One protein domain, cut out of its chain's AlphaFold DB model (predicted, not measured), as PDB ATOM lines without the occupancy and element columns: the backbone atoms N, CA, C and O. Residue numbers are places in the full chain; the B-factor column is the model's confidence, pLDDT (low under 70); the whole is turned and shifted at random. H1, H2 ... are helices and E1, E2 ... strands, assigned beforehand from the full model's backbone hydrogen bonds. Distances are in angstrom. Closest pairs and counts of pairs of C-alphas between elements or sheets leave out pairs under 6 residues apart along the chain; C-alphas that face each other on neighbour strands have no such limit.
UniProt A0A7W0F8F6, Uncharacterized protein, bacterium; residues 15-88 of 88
ATOM      1  N   SER A  15     116.214  95.045  64.418       52.34
ATOM      2  CA  SER A  15     115.833  95.306  65.808       52.34
ATOM      3  C   SER A  15     114.341  95.081  66.106       52.34
ATOM      4  O   SER A  15     113.942  95.057  67.269       52.34
ATOM      5  N   ARG A  16     113.481  94.950  65.081       49.00
ATOM      6  CA  ARG A  16     112.052  94.647  65.284       49.00
ATOM      7  C   ARG A  16     111.777  93.151  65.460       49.00
ATOM      8  O   ARG A  16     110.739  92.817  66.019       49.00
ATOM      9  N   ILE A  17     112.694  92.286  65.021       51.38
ATOM     10  CA  ILE A  17     112.552  90.825  65.122       51.38
ATOM     11  C   ILE A  17     113.045  90.325  66.490       51.38
ATOM     12  O   ILE A  17     112.416  89.446  67.074       51.38
ATOM     13  N   GLU A  18     114.080  90.938  67.078       49.97
ATOM     14  CA  GLU A  18     114.558  90.543  68.419       49.97
ATOM     15  C   GLU A  18     113.481  90.704  69.504       49.97
ATOM     16  O   GLU A  18     113.292  89.816  70.330       49.97
ATOM     17  N   LYS A  19     112.643  91.749  69.421       48.69
ATOM     18  CA  LYS A  19     111.541  91.952  70.382       48.69
ATOM     19  C   LYS A  19     110.449  90.879  70.335       48.69
ATOM     20  O   LYS A  19     109.633  90.819  71.253       48.69
ATOM     21  N   THR A  20     110.397  90.057  69.286       48.44
ATOM     22  CA  THR A  20     109.469  88.917  69.227       48.44
ATOM     23  C   THR A  20     110.067  87.617  69.755       48.44
ATOM     24  O   THR A  20     109.295  86.736  70.122       48.44
ATOM     25  N   PHE A  21     111.396  87.512  69.874       44.91
ATOM     26  CA  PHE A  21     112.060  86.326  70.428       44.91
ATOM     27  C   PHE A  21     112.278  86.408  71.946       44.91
ATOM     28  O   PHE A  21     112.241  85.380  72.613       44.91
ATOM     29  N   ASP A  22     112.362  87.608  72.525       44.25
ATOM     30  CA  ASP A  22     112.448  87.764  73.989       44.25
ATOM     31  C   ASP A  22     111.117  87.517  74.727       44.25
ATOM     32  O   ASP A  22     111.077  87.424  75.958       44.25
ATOM     33  N   ASN A  23     110.007  87.373  73.993       43.88
ATOM     34  CA  ASN A  23     108.690  87.136  74.588       43.88
ATOM     35  C   ASN A  23     108.486  85.680  75.057       43.88
ATOM     36  O   ASN A  23     107.504  85.384  75.736       43.88
ATOM     37  N   GLU A  24     109.428  84.774  74.769       44.59
ATOM     38  CA  GLU A  24     109.441  83.415  75.335       44.59
ATOM     39  C   GLU A  24     109.966  83.367  76.782       44.59
ATOM     40  O   GLU A  24     109.873  82.340  77.456       44.59
ATOM     41  N   THR A  25     110.426  84.502  77.311       47.09
ATOM     42  CA  THR A  25     110.951  84.646  78.678       47.09
ATOM     43  C   THR A  25     110.161  85.649  79.513       47.09
ATOM     44  O   THR A  25     110.691  86.242  80.454       47.09
ATOM     45  N   SER A  26     108.866  85.845  79.230       49.09
ATOM     46  CA  SER A  26     108.020  86.618  80.145       49.09
ATOM     47  C   SER A  26     107.971  85.885  81.490       49.09
ATOM     48  O   SER A  26     107.527  84.736  81.582       49.09
ATOM     49  N   ALA A  27     108.538  86.533  82.510       50.88
ATOM     50  CA  ALA A  27     108.729  86.004  83.846       50.88
ATOM     51  C   ALA A  27     107.486  85.236  84.293       50.88
ATOM     52  O   ALA A  27     106.392  85.788  84.412       50.88
ATOM     53  N   THR A  28     107.676  83.941  84.510       62.72
ATOM     54  CA  THR A  28     106.661  83.043  85.030       62.72
ATOM     55  C   THR A  28     106.138  83.623  86.340       62.72
ATOM     56  O   THR A  28     106.793  83.502  87.375       62.72
ATOM     57  N   GLN A  29     104.999  84.323  86.301       74.75
ATOM     58  CA  GLN A  29     104.456  84.961  87.492       74.75
ATOM     59  C   GLN A  29     104.195  83.858  88.513       74.75
ATOM     60  O   GLN A  29     103.401  82.944  88.278       74.75
ATOM     61  N   SER A  30     104.925  83.908  89.624       86.06
ATOM     62  CA  SER A  30     104.727  82.979  90.724       86.06
ATOM     63  C   SER A  30     103.698  83.567  91.681       86.06
ATOM     64  O   SER A  30     103.663  84.767  91.940       86.06
ATOM     65  N   SER A  31     102.799  82.728  92.175       90.38
ATOM     66  CA  SER A  31     101.809  83.124  93.179       90.38
ATOM     67  C   SER A  31     101.539  81.956  94.118       90.38
ATOM     68  O   SER A  31     102.102  80.877  93.939       90.38
ATOM     69  N   ARG A  32     100.695  82.143  95.136       92.25
ATOM     70  CA  ARG A  32     100.289  81.050  96.026       92.25
ATOM     71  C   ARG A  32      98.886  80.568  95.710       92.25
ATOM     72  O   ARG A  32      97.960  81.355  95.525       92.25
ATOM     73  N   CYS A  33      98.717  79.252  95.701       91.69
ATOM     74  CA  CYS A  33      97.415  78.626  95.559       91.69
ATOM     75  C   CYS A  33      96.510  79.019  96.732       91.69
ATOM     76  O   CYS A  33      96.826  78.743  97.889       91.69
ATOM     77  N   LYS A  34      95.332  79.575  96.431       89.94
ATOM     78  CA  LYS A  34      94.325  79.979  97.428       89.94
ATOM     79  C   LYS A  34      93.867  78.836  98.347       89.94
ATOM     80  O   LYS A  34      93.376  79.088  99.440       89.94
ATOM     81  N   PHE A  35      93.999  77.583  97.906       90.19
ATOM     82  CA  PHE A  35      93.496  76.414  98.633       90.19
ATOM     83  C   PHE A  35      94.575  75.728  99.470       90.19
ATOM     84  O   PHE A  35      94.370  75.488 100.659       90.19
ATOM     85  N   CYS A  36      95.711  75.369  98.867       90.38
ATOM     86  CA  CYS A  36      96.784  74.659  99.570       90.38
ATOM     87  C   CYS A  36      97.932  75.549 100.044       90.38
ATOM     88  O   CYS A  36      98.743  75.070 100.827       90.38
ATOM     89  N   GLY A  37      98.008  76.807  99.604       91.12
ATOM     90  CA  GLY A  37      99.094  77.725  99.949       91.12
ATOM     91  C   GLY A  37     100.423  77.438  99.243       91.12
ATOM     92  O   GLY A  37     101.377  78.182  99.447       91.12
ATOM     93  N   GLN A  38     100.505  76.394  98.411       90.50
ATOM     94  CA  GLN A  38     101.721  76.068  97.663       90.50
ATOM     95  C   GLN A  38     101.992  77.102  96.569       90.50
ATOM     96  O   GLN A  38     101.060  77.693  96.017       90.50
ATOM     97  N   THR A  39     103.269  77.302  96.252       91.62
ATOM     98  CA  THR A  39     103.688  78.142  95.129       91.62
ATOM     99  C   THR A  39     103.233  77.514  93.820       91.62
ATOM    100  O   THR A  39     103.455  76.329  93.588       91.62
ATOM    101  N   ILE A  40     102.616  78.323  92.969       92.69
ATOM    102  CA  ILE A  40     102.167  77.977  91.625       92.69
ATOM    103  C   ILE A  40     102.795  78.931  90.621       92.69
ATOM    104  O   ILE A  40     103.147  80.068  90.939       92.69
ATOM    105  N   VAL A  41     102.907  78.444  89.402       91.62
ATOM    106  CA  VAL A  41     103.564  79.097  88.282       91.62
ATOM    107  C   VAL A  41     102.505  79.353  87.217       91.62
ATOM    108  O   VAL A  41     101.884  78.415  86.722       91.62
ATOM    109  N   TRP A  42     102.267  80.614  86.871       88.75
ATOM    110  CA  TRP A  42     101.342  80.954  85.794       88.75
ATOM    111  C   TRP A  42     102.052  80.845  84.452       88.75
ATOM    112  O   TRP A  42     103.084  81.482  84.242       88.75
ATOM    113  N   LYS A  43     101.495  80.030  83.556       87.12
ATOM    114  CA  LYS A  43     102.001  79.875  82.191       87.12
ATOM    115  C   LYS A  43     100.942  80.242  81.174       87.12
ATOM    116  O   LYS A  43      99.779  79.857  81.319       87.12
ATOM    117  N   ASP A  44     101.384  80.953  80.149       88.81
ATOM    118  CA  ASP A  44     100.607  81.241  78.957       88.81
ATOM    119  C   ASP A  44     100.505  79.980  78.092       88.81
ATOM    120  O   ASP A  44     101.493  79.307  77.799       88.81
ATOM    121  N   LEU A  45      99.280  79.623  77.724       85.56
ATOM    122  CA  LEU A  45      98.992  78.554  76.777       85.56
ATOM    123  C   LEU A  45      98.930  79.122  75.356       85.56
ATOM    124  O   LEU A  45      98.629  80.297  75.155       85.56
ATOM    125  N   LYS A  46      99.090  78.253  74.349       84.75
ATOM    126  CA  LYS A  46      98.977  78.626  72.922       84.75
ATOM    127  C   LYS A  46      97.637  79.284  72.554       84.75
ATOM    128  O   LYS A  46      97.557  79.999  71.568       84.75
ATOM    129  N   ASN A  47      96.591  79.048  73.346       84.88
ATOM    130  CA  ASN A  47      95.265  79.647  73.169       84.88
ATOM    131  C   ASN A  47      95.109  81.028  73.845       84.88
ATOM    132  O   ASN A  47      93.986  81.511  73.973       84.88
ATOM    133  N   GLY A  48      96.195  81.626  74.346       84.50
ATOM    134  CA  GLY A  48      96.189  82.917  75.041       84.50
ATOM    135  C   GLY A  48      95.625  82.878  76.466       84.50
ATOM    136  O   GLY A  48      95.547  83.916  77.119       84.50
ATOM    137  N   LYS A  49      95.221  81.709  76.982       86.88
ATOM    138  CA  LYS A  49      94.776  81.560  78.375       86.88
ATOM    139  C   LYS A  49      95.966  81.304  79.293       86.88
ATOM    140  O   LYS A  49      96.895  80.588  78.934       86.88
ATOM    141  N   ARG A  50      95.882  81.807  80.526       88.75
ATOM    142  CA  ARG A  50      96.863  81.546  81.588       88.75
ATOM    143  C   ARG A  50      96.392  80.474  82.541       88.75
ATOM    144  O   ARG A  50      95.306  80.593  83.110       88.75
ATOM    145  N   TRP A  51      97.206  79.442  82.738       91.06
ATOM    146  CA  TRP A  51      96.895  78.346  83.653       91.06
ATOM    147  C   TRP A  51      97.901  78.275  84.807       91.06
ATOM    148  O   TRP A  51      99.090  78.533  84.602       91.06
ATOM    149  N   PRO A  52      97.438  77.923  86.022       92.94
ATOM    150  CA  PRO A  52      98.318  77.698  87.154       92.94
ATOM    151  C   PRO A  52      98.908  76.288  87.067       92.94
ATOM    152  O   PRO A  52      98.177  75.298  87.119       92.94
ATOM    153  N   PHE A  53     100.225  76.192  86.965       92.44
ATOM    154  CA  PHE A  53     100.989  74.949  86.953       92.44
ATOM    155  C   PHE A  53     101.767  74.766  88.254       92.44
ATOM    156  O   PHE A  53     102.047  75.727  88.977       92.44
ATOM    157  N   ASP A  54     102.133  73.519  88.536       90.94
ATOM    158  CA  ASP A  54     103.122  73.226  89.564       90.94
ATOM    159  C   ASP A  54     104.487  73.842  89.197       90.94
ATOM    160  O   ASP A  54     104.822  73.955  88.015       90.94
ATOM    161  N   PRO A  55     105.297  74.257  90.189       88.25
ATOM    162  CA  PRO A  55     106.570  74.938  89.945       88.25
ATOM    163  C   PRO A  55     107.642  74.009  89.364       88.25
ATOM    164  O   PRO A  55     108.666  74.475  88.870       88.25
ATOM    165  N   ARG A  56     107.421  72.693  89.424       87.88
ATOM    166  CA  ARG A  56     108.307  71.663  88.885       87.88
ATOM    167  C   ARG A  56     107.516  70.740  87.970       87.88
ATOM    168  O   ARG A  56     106.319  70.542  88.170       87.88
ATOM    169  N   LYS A  57     108.210  70.151  86.994       87.44
ATOM    170  CA  LYS A  57     107.664  69.036  86.221       87.44
ATOM    171  C   LYS A  57     107.442  67.841  87.146       87.44
ATOM    172  O   LYS A  57     108.227  67.619  88.068       87.44
ATOM    173  N   VAL A  58     106.385  67.090  86.883       88.06
ATOM    174  CA  VAL A  58     106.036  65.869  87.611       88.06
ATOM    175  C   VAL A  58     105.992  64.697  86.638       88.06
ATOM    176  O   VAL A  58     105.785  64.892  85.440       88.06
ATOM    177  N   ASN A  59     106.212  63.494  87.163       91.31
ATOM    178  CA  ASN A  59     106.070  62.267  86.392       91.31
ATOM    179  C   ASN A  59     104.582  62.015  86.135       91.31
ATOM    180  O   ASN A  59     103.810  61.844  87.082       91.31
ATOM    181  N   CYS A  60     104.201  62.002  84.865       87.94
ATOM    182  CA  CYS A  60     102.880  61.623  84.392       87.94
ATOM    183  C   CYS A  60     102.974  60.271  83.698       87.94
ATOM    184  O   CYS A  60     103.947  60.020  82.990       87.94
ATOM    185  N   ALA A  61     101.963  59.436  83.910       91.56
ATOM    186  CA  ALA A  61     101.738  58.247  83.108       91.56
ATOM    187  C   ALA A  61     100.690  58.580  82.041       91.56
ATOM    188  O   ALA A  61      99.710  59.268  82.351       91.56
ATOM    189  N   ASP A  62     100.915  58.142  80.808       90.69
ATOM    190  CA  ASP A  62      99.860  58.069  79.797       90.69
ATOM    191  C   ASP A  62      99.012  56.798  79.983       90.69
ATOM    192  O   ASP A  62      99.257  55.979  80.874       90.69
ATOM    193  N   ASP A  63      97.996  56.644  79.135       92.19
ATOM    194  CA  ASP A  63      97.110  55.475  79.136       92.19
ATOM    195  C   ASP A  63      97.829  54.185  78.684       92.19
ATOM    196  O   ASP A  63      97.342  53.083  78.934       92.19
ATOM    197  N   GLU A  64      99.003  54.313  78.058       91.88
ATOM    198  CA  GLU A  64      99.854  53.209  77.595       91.88
ATOM    199  C   GLU A  64     100.868  52.754  78.666       91.88
ATOM    200  O   GLU A  64     101.521  51.722  78.512       91.88
ATOM    201  N   GLY A  65     100.979  53.486  79.780       91.19
ATOM    202  CA  GLY A  65     101.881  53.189  80.893       91.19
ATOM    203  C   GLY A  65     103.285  53.793  80.767       91.19
ATOM    204  O   GLY A  65     104.134  53.536  81.626       91.19
ATOM    205  N   ASN A  66     103.553  54.620  79.757       93.12
ATOM    206  CA  ASN A  66     104.812  55.343  79.623       93.12
ATOM    207  C   ASN A  66     104.884  56.491  80.634       93.12
ATOM    208  O   ASN A  66     103.955  57.286  80.786       93.12
ATOM    209  N   ILE A  67     106.034  56.618  81.298       92.75
ATOM    210  CA  ILE A  67     106.281  57.673  82.284       92.75
ATOM    211  C   ILE A  67     107.088  58.799  81.639       92.75
ATOM    212  O   ILE A  67     108.198  58.581  81.154       92.75
ATOM    213  N   PHE A  68     106.573  60.025  81.699       92.00
ATOM    214  CA  PHE A  68     107.253  61.211  81.181       92.00
ATOM    215  C   PHE A  68     107.130  62.413  82.122       92.00
ATOM    216  O   PHE A  68     106.216  62.520  82.938       92.00
ATOM    217  N   LEU A  69     108.075  63.351  82.008       91.19
ATOM    218  CA  LEU A  69     108.098  64.576  82.808       91.19
ATOM    219  C   LEU A  69     107.287  65.683  82.134       91.19
ATOM    220  O   LEU A  69     107.723  66.266  81.137       91.19
ATOM    221  N   ALA A  70     106.155  66.050  82.730       89.12
ATOM    222  CA  ALA A  70     105.262  67.074  82.199       89.12
ATOM    223  C   ALA A  70     104.995  68.208  83.190       89.12
ATOM    224  O   ALA A  70     105.109  68.068  84.409       89.12
ATOM    225  N   TRP A  71     104.616  69.363  82.644       88.44
ATOM    226  CA  TRP A  71     104.024  70.439  83.429       88.44
ATOM    227  C   TRP A  71     102.557  70.114  83.666       88.44
ATOM    228  O   TRP A  71     101.785  70.029  82.713       88.44
ATOM    229  N   VAL A  72     102.175  69.964  84.931       90.81
ATOM    230  CA  VAL A  72     100.801  69.616  85.296       90.81
ATOM    231  C   VAL A  72     100.082  70.824  85.888       90.81
ATOM    232  O   VAL A  72     100.658  71.539  86.718       90.81
ATOM    233  N   PRO A  73      98.835  71.092  85.462       92.25
ATOM    234  CA  PRO A  73      98.035  72.140  86.065       92.25
ATOM    235  C   PRO A  73      97.800  71.850  87.550       92.25
ATOM    236  O   PRO A  73      97.302  70.788  87.925       92.25
ATOM    237  N   HIS A  74      98.088  72.825  88.407       92.06
ATOM    238  CA  HIS A  74      98.073  72.655  89.858       92.06
ATOM    239  C   HIS A  74      96.698  72.232  90.401       92.06
ATOM    240  O   HIS A  74      96.594  71.562  91.425       92.06
ATOM    241  N   PHE A  75      95.602  72.584  89.725       88.38
ATOM    242  CA  PHE A  75      94.268  72.141  90.141       88.38
ATOM    243  C   PHE A  75      94.086  70.612  90.044       88.38
ATOM    244  O   PHE A  75      93.297  70.052  90.803       88.38
ATOM    245  N   GLN A  76      94.836  69.914  89.183       89.06
ATOM    246  CA  GLN A  76      94.808  68.448  89.106       89.06
ATOM    247  C   GLN A  76      95.544  67.802  90.286       89.06
ATOM    248  O   GLN A  76      95.092  66.790  90.827       89.06
ATOM    249  N   THR A  77      96.640  68.405  90.747       89.75
ATOM    250  CA  THR A  77      97.463  67.874  91.844       89.75
ATOM    251  C   THR A  77      96.954  68.316  93.221       89.75
ATOM    252  O   THR A  77      96.969  67.533  94.179       89.75
ATOM    253  N   CYS A  78      96.365  69.510  93.330       91.25
ATOM    254  CA  CYS A  78      95.894  70.105  94.579       91.25
ATOM    255  C   CYS A  78      94.757  69.303  95.243       91.25
ATOM    256  O   CYS A  78      93.586  69.367  94.860       91.25
ATOM    257  N   LYS A  79      95.084  68.578  96.321       89.56
ATOM    258  CA  LYS A  79      94.117  67.781  97.102       89.56
ATOM    259  C   LYS A  79      92.992  68.634  97.703       89.56
ATOM    260  O   LYS A  79      91.834  68.228  97.664       89.56
ATOM    261  N   LYS A  80      93.314  69.815  98.248       89.75
ATOM    262  CA  LYS A  80      92.325  70.703  98.894       89.75
ATOM    263  C   LYS A  80      91.326  71.285  97.888       89.75
ATOM    264  O   LYS A  80      90.133  71.301  98.172       89.75
ATOM    265  N   TRP A  81      91.796  71.694  96.705       87.88
ATOM    266  CA  TRP A  81      90.922  72.149  95.620       87.88
ATOM    267  C   TRP A  81      89.975  71.036  95.154       87.88
ATOM    268  O   TRP A  81      88.765  71.246  95.091       87.88
ATOM    269  N   ARG A  82      90.508  69.825  94.924       86.56
ATOM    270  CA  ARG A  82      89.708  68.662  94.507       86.56
ATOM    271  C   ARG A  82      88.649  68.271  95.535       86.56
ATOM    272  O   ARG A  82      87.534  67.947  95.149       86.56
ATOM    273  N   ARG A  83      88.973  68.328  96.833       86.38
ATOM    274  CA  ARG A  83      87.995  68.082  97.906       86.38
ATOM    275  C   ARG A  83      86.858  69.095  97.865       86.38
ATOM    276  O   ARG A  83      85.711  68.681  97.834       86.38
ATOM    277  N   LYS A  84      87.168  70.395  97.772       83.00
ATOM    278  CA  LYS A  84      86.139  71.445  97.717       83.00
ATOM    279  C   LYS A  84      85.182  71.270  96.532       83.00
ATOM    280  O   LYS A  84      83.995  71.503  96.693       83.00
ATOM    281  N   ARG A  85      85.680  70.841  95.365       75.69
ATOM    282  CA  ARG A  85      84.838  70.595  94.180       75.69
ATOM    283  C   ARG A  85      83.919  69.377  94.278       75.69
ATOM    284  O   ARG A  85      82.957  69.332  93.533       75.69
ATOM    285  N   LYS A  86      84.212  68.399  95.138       71.94
ATOM    286  CA  LYS A  86      83.336  67.230  95.330       71.94
ATOM    287  C   LYS A  86      82.155  67.507  96.261       71.94
ATOM    288  O   LYS A  86      81.240  66.698  96.316       71.94
ATOM    289  N   THR A  87      82.221  68.584  97.037       61.44
ATOM    290  CA  THR A  87      81.228  68.920  98.071       61.44
ATOM    291  C   THR A  87      80.303  70.064  97.644       61.44
ATOM    292  O   THR A  87      79.449  70.461  98.426       61.44
ATOM    293  N   GLY A  88      80.505  70.630  96.452       53.84
ATOM    294  CA  GLY A  88      79.713  71.738  95.916       53.84
ATOM    295  C   GLY A  88      78.944  71.350  94.670       53.84
ATOM    296  O   GLY A  88      79.201  70.243  94.148       53.84
TER     297      GLY A  88
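Overview. This is residues 15 to 88 of the 88 residues of an uncharacterized protein of bacterium (UniProt A0A7W0F8F6). A small three-stranded sheet, E1 to E3, is the middle of a loose model with three extensions: helix H1 as an arm, of which residues 15 to 23 stick out, the separate hairpin of E4 and E5, and the short helices H2 and H3 making a corner. The 74 printed residues run H1 E1 E2 E3 E4 E5 H2 H3, of mixed class. E1, E2 and E3, in that order, form a meander, each strand the antiparallel neighbour of the one before. The whole is loose and elongated, with a radius of gyration of the C-alphas of 15.6 A and spans of 53 by 33 by 20 A.

Along the chain. H1, residues 15 to 25, begins at C-alpha 15 (115.833, 95.306, 65.808) and is 17.4 A long. E1 is residues 30 to 32, E2 residues 39 to 44, 16.8 A long, and E3 residues 50 to 53. E4, residues 58 to 61, and E5, residues 67 to 70, follow. H2 is residues 74 to 77; H3, residues 79 to 86, is 10.9 A long and ends at C-alpha 86 (83.336, 67.230, 95.330).

Arrangement. H1 is not on the sheet. E1 and E2 are a hairpin, with N 31 and O 40 at 3.0 A. E2 and E3 are a hairpin, with N 53 and O 41 at 2.8 A. The hairpin of E4 and E5 has N 60 and O 68 at 2.8 A; E3 and E4 are apart. H2 stands at the sheet's level, height 0.3 A; its closest C-alpha pair with E3 is Phe 53 and His 74, 4.7 A. H2 and H3 touch only at the corner, and only just, with 3 pairs of C-alphas within 8 A, the closest Phe 75 and Trp 81, 6.4 A. In H3 every O i to N i+4 pair is within hydrogen-bond range; in H1 1 of 7 is, beside 3 of 8 O i to N i+3 pairs; H2 is too short for an i+4 pair.

Size, cuts and confidence. The C-alphas of Ser 15 and Thr 87 are the two farthest apart, 54.2 A. The printed part has no cut and no long link. The pLDDT is under 70 in residues 15 to 28 and 87 to 88.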